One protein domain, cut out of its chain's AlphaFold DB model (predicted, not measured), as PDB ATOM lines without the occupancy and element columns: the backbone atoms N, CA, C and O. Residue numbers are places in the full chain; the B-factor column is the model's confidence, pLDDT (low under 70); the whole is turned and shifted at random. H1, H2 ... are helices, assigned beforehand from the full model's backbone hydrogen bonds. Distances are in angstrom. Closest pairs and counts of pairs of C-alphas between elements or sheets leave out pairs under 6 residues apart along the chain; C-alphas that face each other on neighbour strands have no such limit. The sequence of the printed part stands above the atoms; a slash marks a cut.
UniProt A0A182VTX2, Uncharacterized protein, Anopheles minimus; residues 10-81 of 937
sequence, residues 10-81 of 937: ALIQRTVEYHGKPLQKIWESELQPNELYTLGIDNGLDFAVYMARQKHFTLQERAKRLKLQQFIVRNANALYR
ATOM      1  N   ALA A  10     156.116 123.166 191.413       79.81
ATOM      2  CA  ALA A  10     154.976 123.296 190.502       79.81
ATOM      3  C   ALA A  10     153.907 122.212 190.731       79.81
ATOM      4  O   ALA A  10     152.712 122.469 190.576       79.81
ATOM      5  N   LEU A  11     154.319 121.005 191.136       82.06
ATOM      6  CA  LEU A  11     153.389 119.934 191.505       82.06
ATOM      7  C   LEU A  11     152.748 120.185 192.878       82.06
ATOM      8  O   LEU A  11     151.557 119.914 193.053       82.06
ATOM      9  N   ILE A  12     153.501 120.747 193.830       85.00
ATOM     10  CA  ILE A  12     152.964 121.144 195.141       85.00
ATOM     11  C   ILE A  12     151.938 122.269 194.966       85.00
ATOM     12  O   ILE A  12     150.804 122.113 195.423       85.00
ATOM     13  N   GLN A  13     152.280 123.335 194.231       84.94
ATOM     14  CA  GLN A  13     151.378 124.453 193.929       84.94
ATOM     15  C   GLN A  13     150.040 123.958 193.352       84.94
ATOM     16  O   GLN A  13     148.998 124.158 193.977       84.94
ATOM     17  N   ARG A  14     150.072 123.199 192.244       83.88
ATOM     18  CA  ARG A  14     148.865 122.628 191.614       83.88
ATOM     19  C   ARG A  14     148.046 121.746 192.562       83.88
ATOM     20  O   ARG A  14     146.818 121.710 192.476       83.88
ATOM     21  N   THR A  15     148.697 121.038 193.489       86.94
ATOM     22  CA  THR A  15     147.985 120.243 194.502       86.94
ATOM     23  C   THR A  15     147.262 121.149 195.505       86.94
ATOM     24  O   THR A  15     146.096 120.896 195.820       86.94
ATOM     25  N   VAL A  16     147.918 122.206 195.993       86.44
ATOM     26  CA  VAL A  16     147.327 123.174 196.934       86.44
ATOM     27  C   VAL A  16     146.149 123.913 196.292       86.44
ATOM     28  O   VAL A  16     145.088 123.989 196.909       86.44
ATOM     29  N   GLU A  17     146.269 124.340 195.035       86.88
ATOM     30  CA  GLU A  17     145.185 124.942 194.238       86.88
ATOM     31  C   GLU A  17     143.980 123.984 194.105       86.88
ATOM     32  O   GLU A  17     142.839 124.340 194.413       86.88
ATOM     33  N   TYR A  18     144.220 122.712 193.755       86.06
ATOM     34  CA  TYR A  18     143.177 121.691 193.563       86.06
ATOM     35  C   TYR A  18     142.508 121.206 194.868       86.06
ATOM     36  O   TYR A  18     141.344 120.779 194.859       86.06
ATOM     37  N   HIS A  19     143.225 121.220 195.997       85.44
ATOM     38  CA  HIS A  19     142.717 120.794 197.310       85.44
ATOM     39  C   HIS A  19     142.265 121.938 198.226       85.44
ATOM     40  O   HIS A  19     141.551 121.665 199.199       85.44
ATOM     41  N   GLY A  20     142.622 123.177 197.899       85.44
ATOM     42  CA  GLY A  20     142.230 124.387 198.604       85.44
ATOM     43  C   GLY A  20     142.878 124.574 199.975       85.44
ATOM     44  O   GLY A  20     143.624 123.731 200.483       85.44
ATOM     45  N   LYS A  21     142.482 125.674 200.625       83.56
ATOM     46  CA  LYS A  21     142.927 126.086 201.968       83.56
ATOM     47  C   LYS A  21     142.911 124.984 203.053       83.56
ATOM     48  O   LYS A  21     143.744 125.073 203.951       83.56
ATOM     49  N   PRO A  22     142.056 123.935 203.028       84.69
ATOM     50  CA  PRO A  22     142.187 122.832 203.984       84.69
ATOM     51  C   PRO A  22     143.472 122.008 203.829       84.69
ATOM     52  O   PRO A  22     144.012 121.590 204.845       84.69
ATOM     53  N   LEU A  23     143.994 121.793 202.611       86.88
ATOM     54  CA  LEU A  23     145.294 121.119 202.453       86.88
ATOM     55  C   LEU A  23     146.428 122.017 202.939       86.88
ATOM     56  O   LEU A  23     147.277 121.535 203.675       86.88
ATOM     57  N   GLN A  24     146.394 123.307 202.591       84.69
ATOM     58  CA  GLN A  24     147.353 124.298 203.086       84.69
ATOM     59  C   GLN A  24     147.433 124.270 204.622       84.69
ATOM     60  O   GLN A  24     148.512 124.073 205.168       84.69
ATOM     61  N   LYS A  25     146.290 124.345 205.317       84.00
ATOM     62  CA  LYS A  25     146.250 124.282 206.788       84.00
ATOM     63  C   LYS A  25     146.756 122.961 207.370       84.00
ATOM     64  O   LYS A  25     147.335 122.973 208.447       84.00
ATOM     65  N   ILE A  26     146.524 121.830 206.697       85.44
ATOM     66  CA  ILE A  26     147.059 120.534 207.146       85.44
ATOM     67  C   ILE A  26     148.583 120.507 206.949       85.44
ATOM     68  O   ILE A  26     149.292 120.097 207.864       85.44
ATOM     69  N   TRP A  27     149.089 121.026 205.823       85.06
ATOM     70  CA  TRP A  27     150.522 121.175 205.537       85.06
ATOM     71  C   TRP A  27     151.213 122.042 206.596       85.06
ATOM     72  O   TRP A  27     152.162 121.594 207.225       85.06
ATOM     73  N   GLU A  28     150.663 123.222 206.885       82.62
ATOM     74  CA  GLU A  28     151.127 124.150 207.932       82.62
ATOM     75  C   GLU A  28     151.029 123.582 209.368       82.62
ATOM     76  O   GLU A  28     151.539 124.208 210.296       82.62
ATOM     77  N   SER A  29     150.373 122.427 209.566       81.25
ATOM     78  CA  SER A  29     150.163 121.797 210.884       81.25
ATOM     79  C   SER A  29     150.886 120.461 211.102       81.25
ATOM     80  O   SER A  29     151.143 120.107 212.251       81.25
ATOM     81  N   GLU A  30     151.197 119.709 210.038       78.94
ATOM     82  CA  GLU A  30     151.938 118.434 210.119       78.94
ATOM     83  C   GLU A  30     153.388 118.546 209.592       78.94
ATOM     84  O   GLU A  30     154.209 117.684 209.905       78.94
ATOM     85  N   LEU A  31     153.718 119.603 208.840       75.06
ATOM     86  CA  LEU A  31     155.080 119.997 208.441       75.06
ATOM     87  C   LEU A  31     155.467 121.327 209.120       75.06
ATOM     88  O   LEU A  31     154.740 121.810 209.991       75.06
ATOM     89  N   GLN A  32     156.634 121.910 208.808       70.62
ATOM     90  CA  GLN A  32     157.048 123.137 209.505       70.62
ATOM     91  C   GLN A  32     156.200 124.356 209.086       70.62
ATOM     92  O   GLN A  32     155.865 124.511 207.905       70.62
ATOM     93  N   PRO A  33     155.865 125.263 210.026       66.00
ATOM     94  CA  PRO A  33     155.171 126.498 209.684       66.00
ATOM     95  C   PRO A  33     156.017 127.312 208.698       66.00
ATOM     96  O   PRO A  33     157.228 127.454 208.869       66.00
ATOM     97  N   ASN A  34     155.366 127.858 207.669       65.25
ATOM     98  CA  ASN A  34     155.979 128.583 206.548       65.25
ATOM     99  C   ASN A  34     156.872 127.739 205.606       65.25
ATOM    100  O   ASN A  34     157.606 128.310 204.797       65.25
ATOM    101  N   GLU A  35     156.792 126.403 205.616       74.25
ATOM    102  CA  GLU A  35     157.533 125.565 204.653       74.25
ATOM    103  C   GLU A  35     157.126 125.847 203.190       74.25
ATOM    104  O   GLU A  35     157.990 125.988 202.330       74.25
ATOM    105  N   LEU A  36     155.830 126.053 202.913       74.56
ATOM    106  CA  LEU A  36     155.334 126.437 201.578       74.56
ATOM    107  C   LEU A  36     155.907 127.786 201.097       74.56
ATOM    108  O   LEU A  36     156.286 127.917 199.936       74.56
ATOM    109  N   TYR A  37     156.042 128.756 202.006       70.75
ATOM    110  CA  TYR A  37     156.684 130.048 201.735       70.75
ATOM    111  C   TYR A  37     158.197 129.887 201.506       70.75
ATOM    112  O   TYR A  37     158.766 130.473 200.591       70.75
ATOM    113  N   THR A  38     158.843 128.995 202.262       70.38
ATOM    114  CA  THR A  38     160.264 128.634 202.089       70.38
ATOM    115  C   THR A  38     160.530 127.943 200.740       70.38
ATOM    116  O   THR A  38     161.624 128.052 200.193       70.38
ATOM    117  N   LEU A  39     159.520 127.278 200.166       70.81
ATOM    118  CA  LEU A  39     159.533 126.707 198.812       70.81
ATOM    119  C   LEU A  39     159.181 127.726 197.703       70.81
ATOM    120  O   LEU A  39     159.151 127.354 196.527       70.81
ATOM    121  N   GLY A  40     158.920 128.993 198.049       69.62
ATOM    122  CA  GLY A  40     158.552 130.056 197.106       69.62
ATOM    123  C   GLY A  40     157.140 129.925 196.528       69.62
ATOM    124  O   GLY A  40     156.901 130.350 195.399       69.62
ATOM    125  N   ILE A  41     156.214 129.293 197.259       72.75
ATOM    126  CA  ILE A  41     154.804 129.151 196.867       72.75
ATOM    127  C   ILE A  41     154.003 130.273 197.542       72.75
ATOM    128  O   ILE A  41     153.364 130.081 198.578       72.75
ATOM    129  N   ASP A  42     154.104 131.468 196.960       65.88
ATOM    130  CA  ASP A  42     153.527 132.705 197.491       65.88
ATOM    131  C   ASP A  42     152.005 132.829 197.276       65.88
ATOM    132  O   ASP A  42     151.362 132.023 196.605       65.88
ATOM    133  N   ASN A  43     151.415 133.886 197.848       58.75
ATOM    134  CA  ASN A  43     149.967 134.129 197.976       58.75
ATOM    135  C   ASN A  43     149.148 134.242 196.662       58.75
ATOM    136  O   ASN A  43     147.956 134.539 196.726       58.75
ATOM    137  N   GLY A  44     149.739 134.000 195.489       62.62
ATOM    138  CA  GLY A  44     149.081 134.023 194.174       62.62
ATOM    139  C   GLY A  44     148.307 132.748 193.802       62.62
ATOM    140  O   GLY A  44     148.010 132.547 192.629       62.62
ATOM    141  N   LEU A  45     148.016 131.870 194.768       73.44
ATOM    142  CA  LEU A  45     147.329 130.588 194.562       73.44
ATOM    143  C   LEU A  45     145.880 130.776 194.080       73.44
ATOM    144  O   LEU A  45     145.031 131.259 194.839       73.44
ATOM    145  N   ASP A  46     145.568 130.322 192.862       78.50
ATOM    146  CA  ASP A  46     144.182 130.289 192.389       78.50
ATOM    147  C   ASP A  46     143.405 129.118 193.012       78.50
ATOM    148  O   ASP A  46     143.745 127.941 192.884       78.50
ATOM    149  N   PHE A  47     142.297 129.447 193.671       83.69
ATOM    150  CA  PHE A  47     141.385 128.477 194.266       83.69
ATOM    151  C   PHE A  47     140.079 128.305 193.470       83.69
ATOM    152  O   PHE A  47     139.178 127.617 193.958       83.69
ATOM    153  N   ALA A  48     139.937 128.869 192.262       81.88
ATOM    154  CA  ALA A  48     138.724 128.753 191.445       81.88
ATOM    155  C   ALA A  48     138.317 127.289 191.202       81.88
ATOM    156  O   ALA A  48     137.162 126.918 191.434       81.88
ATOM    157  N   VAL A  49     139.279 126.424 190.855       81.19
ATOM    158  CA  VAL A  49     139.071 124.971 190.674       81.19
ATOM    159  C   VAL A  49     138.535 124.310 191.950       81.19
ATOM    160  O   VAL A  49     137.663 123.438 191.895       81.19
ATOM    161  N   TYR A  50     139.018 124.727 193.121       83.38
ATOM    162  CA  TYR A  50     138.536 124.227 194.408       83.38
ATOM    163  C   TYR A  50     137.131 124.752 194.752       83.38
ATOM    164  O   TYR A  50     136.268 123.972 195.166       83.38
ATOM    165  N   MET A  51     136.871 126.044 194.534       82.06
ATOM    166  CA  MET A  51     135.584 126.693 194.818       82.06
ATOM    167  C   MET A  51     134.454 126.178 193.922       82.06
ATOM    168  O   MET A  51     133.351 125.929 194.411       82.06
ATOM    169  N   ALA A  52     134.724 125.939 192.633       83.31
ATOM    170  CA  ALA A  52     133.773 125.304 191.723       83.31
ATOM    171  C   ALA A  52     133.342 123.922 192.246       83.31
ATOM    172  O   ALA A  52     132.154 123.605 192.303       83.31
ATOM    173  N   ARG A  53     134.309 123.124 192.718       81.75
ATOM    174  CA  ARG A  53     134.084 121.747 193.184       81.75
ATOM    175  C   ARG A  53     133.460 121.652 194.577       81.75
ATOM    176  O   ARG A  53     132.747 120.685 194.833       81.75
ATOM    177  N   GLN A  54     133.658 122.639 195.462       78.12
ATOM    178  CA  GLN A  54     133.043 122.649 196.802       78.12
ATOM    179  C   GLN A  54     131.520 122.441 196.772       78.12
ATOM    180  O   GLN A  54     130.980 121.786 197.668       78.12
ATOM    181  N   LYS A  55     130.846 122.959 195.737       78.06
ATOM    182  CA  LYS A  55     129.392 122.851 195.535       78.06
ATOM    183  C   LYS A  55     128.891 121.404 195.426       78.06
ATOM    184  O   LYS A  55     127.728 121.155 195.720       78.06
ATOM    185  N   HIS A  56     129.757 120.465 195.045       76.62
ATOM    186  CA  HIS A  56     129.387 119.080 194.744       76.62
ATOM    187  C   HIS A  56     129.754 118.070 195.846       76.62
ATOM    188  O   HIS A  56     129.282 116.941 195.790       76.62
ATOM    189  N   PHE A  57     130.558 118.440 196.856       78.69
ATOM    190  CA  PHE A  57     131.035 117.471 197.856       78.69
ATOM    191  C   PHE A  57     130.037 117.203 198.986       78.69
ATOM    192  O   PHE A  57     129.720 118.114 199.767       78.69
ATOM    193  N   THR A  58     129.653 115.937 199.173       82.12
ATOM    194  CA  THR A  58     128.853 115.500 200.331       82.12
ATOM    195  C   THR A  58     129.655 115.542 201.639       82.12
ATOM    196  O   THR A  58     130.887 115.614 201.651       82.12
ATOM    197  N   LEU A  59     128.968 115.476 202.785       77.94
ATOM    198  CA  LEU A  59     129.622 115.476 204.100       77.94
ATOM    199  C   LEU A  59     130.572 114.274 204.289       77.94
ATOM    200  O   LEU A  59     131.636 114.419 204.889       77.94
ATOM    201  N   GLN A  60     130.224 113.106 203.737       78.19
ATOM    202  CA  GLN A  60     131.059 111.904 203.822       78.19
ATOM    203  C   GLN A  60     132.316 112.010 202.945       78.19
ATOM    204  O   GLN A  60     133.399 111.605 203.373       78.19
ATOM    205  N   GLU A  61     132.213 112.591 201.747       79.50
ATOM    206  CA  GLU A  61     133.381 112.872 200.901       79.50
ATOM    207  C   GLU A  61     134.335 113.866 201.553       79.50
ATOM    208  O   GLU A  61     135.543 113.661 201.485       79.50
ATOM    209  N   ARG A  62     133.828 114.904 202.231       78.88
ATOM    210  CA  ARG A  62     134.672 115.869 202.963       78.88
ATOM    211  C   ARG A  62     135.514 115.165 204.035       78.88
ATOM    212  O   ARG A  62     136.716 115.406 204.110       78.88
ATOM    213  N   ALA A  63     134.923 114.234 204.788       77.69
ATOM    214  CA  ALA A  63     135.643 113.429 205.779       77.69
ATOM    215  C   ALA A  63     136.679 112.472 205.145       77.69
ATOM    216  O   ALA A  63     137.802 112.363 205.638       77.69
ATOM    217  N   LYS A  64     136.345 111.818 204.020       82.25
ATOM    218  CA  LYS A  64     137.299 110.993 203.248       82.25
ATOM    219  C   LYS A  64     138.451 111.839 202.678       82.25
ATOM    220  O   LYS A  64     139.608 111.428 202.747       82.25
ATOM    221  N   ARG A  65     138.153 113.038 202.165       83.25
ATOM    222  CA  ARG A  65     139.123 113.973 201.573       83.25
ATOM    223  C   ARG A  65     140.091 114.544 202.609       83.25
ATOM    224  O   ARG A  65     141.250 114.733 202.264       83.25
ATOM    225  N   LEU A  66     139.666 114.736 203.860       85.12
ATOM    226  CA  LEU A  66     140.562 115.139 204.950       85.12
ATOM    227  C   LEU A  66     141.643 114.077 205.213       85.12
ATOM    228  O   LEU A  66     142.822 114.416 205.269       85.12
ATOM    229  N   LYS A  67     141.275 112.785 205.258       85.19
ATOM    230  CA  LYS A  67     142.256 111.685 205.360       85.19
ATOM    231  C   LYS A  67     143.212 111.644 204.160       85.19
ATOM    232  O   LYS A  67     144.406 111.425 204.342       85.19
ATOM    233  N   LEU A  68     142.709 111.894 202.948       85.69
ATOM    234  CA  LEU A  68     143.541 112.009 201.743       85.69
ATOM    235  C   LEU A  68     144.513 113.201 201.825       85.69
ATOM    236  O   LEU A  68     145.666 113.070 201.435       85.69
ATOM    237  N   GLN A  69     144.081 114.347 202.357       88.50
ATOM    238  CA  GLN A  69     144.937 115.524 202.534       88.50
ATOM    239  C   GLN A  69     146.057 115.262 203.554       88.50
ATOM    240  O   GLN A  69     147.208 115.572 203.264       88.50
ATOM    241  N   GLN A  70     145.760 114.601 204.678       87.38
ATOM    242  CA  GLN A  70     146.786 114.134 205.624       87.38
ATOM    243  C   GLN A  70     147.763 113.139 204.975       87.38
ATOM    244  O   GLN A  70     148.972 113.246 205.158       87.38
ATOM    245  N   PHE A  71     147.264 112.197 204.167       85.94
ATOM    246  CA  PHE A  71     148.119 111.255 203.438       85.94
ATOM    247  C   PHE A  71     149.072 111.959 202.458       85.94
ATOM    248  O   PHE A  71     150.247 111.602 202.401       85.94
ATOM    249  N   ILE A  72     148.588 112.966 201.719       86.75
ATOM    250  CA  ILE A  72     149.402 113.764 200.787       86.75
ATOM    251  C   ILE A  72     150.527 114.493 201.533       86.75
ATOM    252  O   ILE A  72     151.679 114.397 201.118       86.75
ATOM    253  N   VAL A  73     150.213 115.168 202.645       86.00
ATOM    254  CA  VAL A  73     151.199 115.926 203.439       86.00
ATOM    255  C   VAL A  73     152.275 115.003 204.015       86.00
ATOM    256  O   VAL A  73     153.463 115.225 203.790       86.00
ATOM    257  N   ARG A  74     151.881 113.903 204.668       84.44
ATOM    258  CA  ARG A  74     152.825 112.949 205.287       84.44
ATOM    259  C   ARG A  74     153.762 112.278 204.284       84.44
ATOM    260  O   ARG A  74     154.883 111.929 204.640       84.44
ATOM    261  N   ASN A  75     153.316 112.109 203.039       82.50
ATOM    262  CA  ASN A  75     154.100 111.494 201.969       82.50
ATOM    263  C   ASN A  75     154.685 112.517 200.980       82.50
ATOM    264  O   ASN A  75     155.214 112.109 199.947       82.50
ATOM    265  N   ALA A  76     154.646 113.824 201.271       82.50
ATOM    266  CA  ALA A  76     155.104 114.871 200.353       82.50
ATOM    267  C   ALA A  76     156.552 114.651 199.864       82.50
ATOM    268  O   ALA A  76     156.833 114.766 198.671       82.50
ATOM    269  N   ASN A  77     157.439 114.218 200.766       79.19
ATOM    270  CA  ASN A  77     158.844 113.893 200.481       79.19
ATOM    271  C   ASN A  77     159.061 112.665 199.570       79.19
ATOM    272  O   ASN A  77     160.173 112.455 199.086       79.19
ATOM    273  N   ALA A  78     158.022 111.861 199.328       78.00
ATOM    274  CA  ALA A  78     158.014 110.806 198.315       78.00
ATOM    275  C   ALA A  78     157.275 111.260 197.043       78.00
ATOM    276  O   ALA A  78     157.795 111.096 195.945       78.00
ATOM    277  N   LEU A  79     156.097 111.878 197.197       78.62
ATOM    278  CA  LEU A  79     155.198 112.260 196.100       78.62
ATOM    279  C   LEU A  79     155.735 113.392 195.209       78.62
ATOM    280  O   LEU A  79     155.453 113.401 194.013       78.62
ATOM    281  N   TYR A  80     156.485 114.342 195.775       81.56
ATOM    282  CA  TYR A  80     156.956 115.544 195.070       81.56
ATOM    283  C   TYR A  80     158.471 115.594 194.885       81.56
ATOM    284  O   TYR A  80     159.005 116.628 194.482       81.56
ATOM    285  N   ARG A  81     159.186 114.505 195.180       78.44
ATOM    286  CA  ARG A  81     160.640 114.446 195.020       78.44
ATOM    287  C   ARG A  81     161.008 114.553 193.544       78.44
ATOM    288  O   ARG A  81     160.675 113.667 192.759       78.44
TER     289      ARG A  81
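What this domain is: This is residues 10 to 81 of the 937 residues of an uncharacterized protein of Anopheles minimus (UniProt A0A182VTX2). A long helix, H5, runs along the length of a small helical body, with H2 packed slantwise on it and H1 completing a loose triangle of three helices. H4 packs near the last residues of H1 at one end, while the short helices H3 and H6 lie at the other, well separated. The printed part has 72 residues with six named helices, H1 to H6 in chain order, and no named strand: the class is all helix. It is compact, with a radius of gyration of the C-alphas of 12.1 A and spans of 34 by 24 by 20 A.

Where its parts are: Find C-alpha 59 at (129.622, 115.476, 204.100); from there H5, residues 59 to 74, runs 23.4 A to C-alpha 74 at (152.825, 112.949, 205.287). H2 is residues 21 to 30, 14.4 A long, and H1 is residues 10 to 19, 14.2 A long, starting at C-alpha 10 at (154.976, 123.296, 190.502). Look for H4 at residues 48 to 54, 9.9 A, for H3 at residues 35 to 38, 4.8 A, and for H6 at residues 76 to 79, 5.0 A.

How they stand to each other: Begin at H5: H2 touches it, the closest C-alphas being those of Leu 23 and Gln 69, 5.6 A apart, at a steep tilt of 45 degrees, the same way. H1 is close to H5 but not clearly touching, with C-alphas 19 and 69 closest at 7.7 A, at a shallow tilt of 21 degrees, opposite ways. H1 is likewise close to H2 but not clearly touching, C-alphas 16 and 23 being closest at 6.2 A. H4 touches H1, closest at the C-alphas of Tyr 18 and Tyr 50, 5.4 A, at a steep tilt of 37 degrees, only just beyond shallow. H3 is near H2, with C-alphas 28 and 35 closest at 7.3 A; H6 touches no helix. Every O i to N i+4 pair is within hydrogen-bond range in H1, H2 and H4, and 11 of 12 are in H5; H3 and H6 are too short for such a pair.

The domain as a whole: The C-alphas farthest apart, those of Thr 38 and Thr 58, are 34.1 A apart. The printed part has no cut and no long link. Look for pLDDT under 70 at residues 33 to 34, 40 and 42 to 44; the mean of the printed part is 79.9.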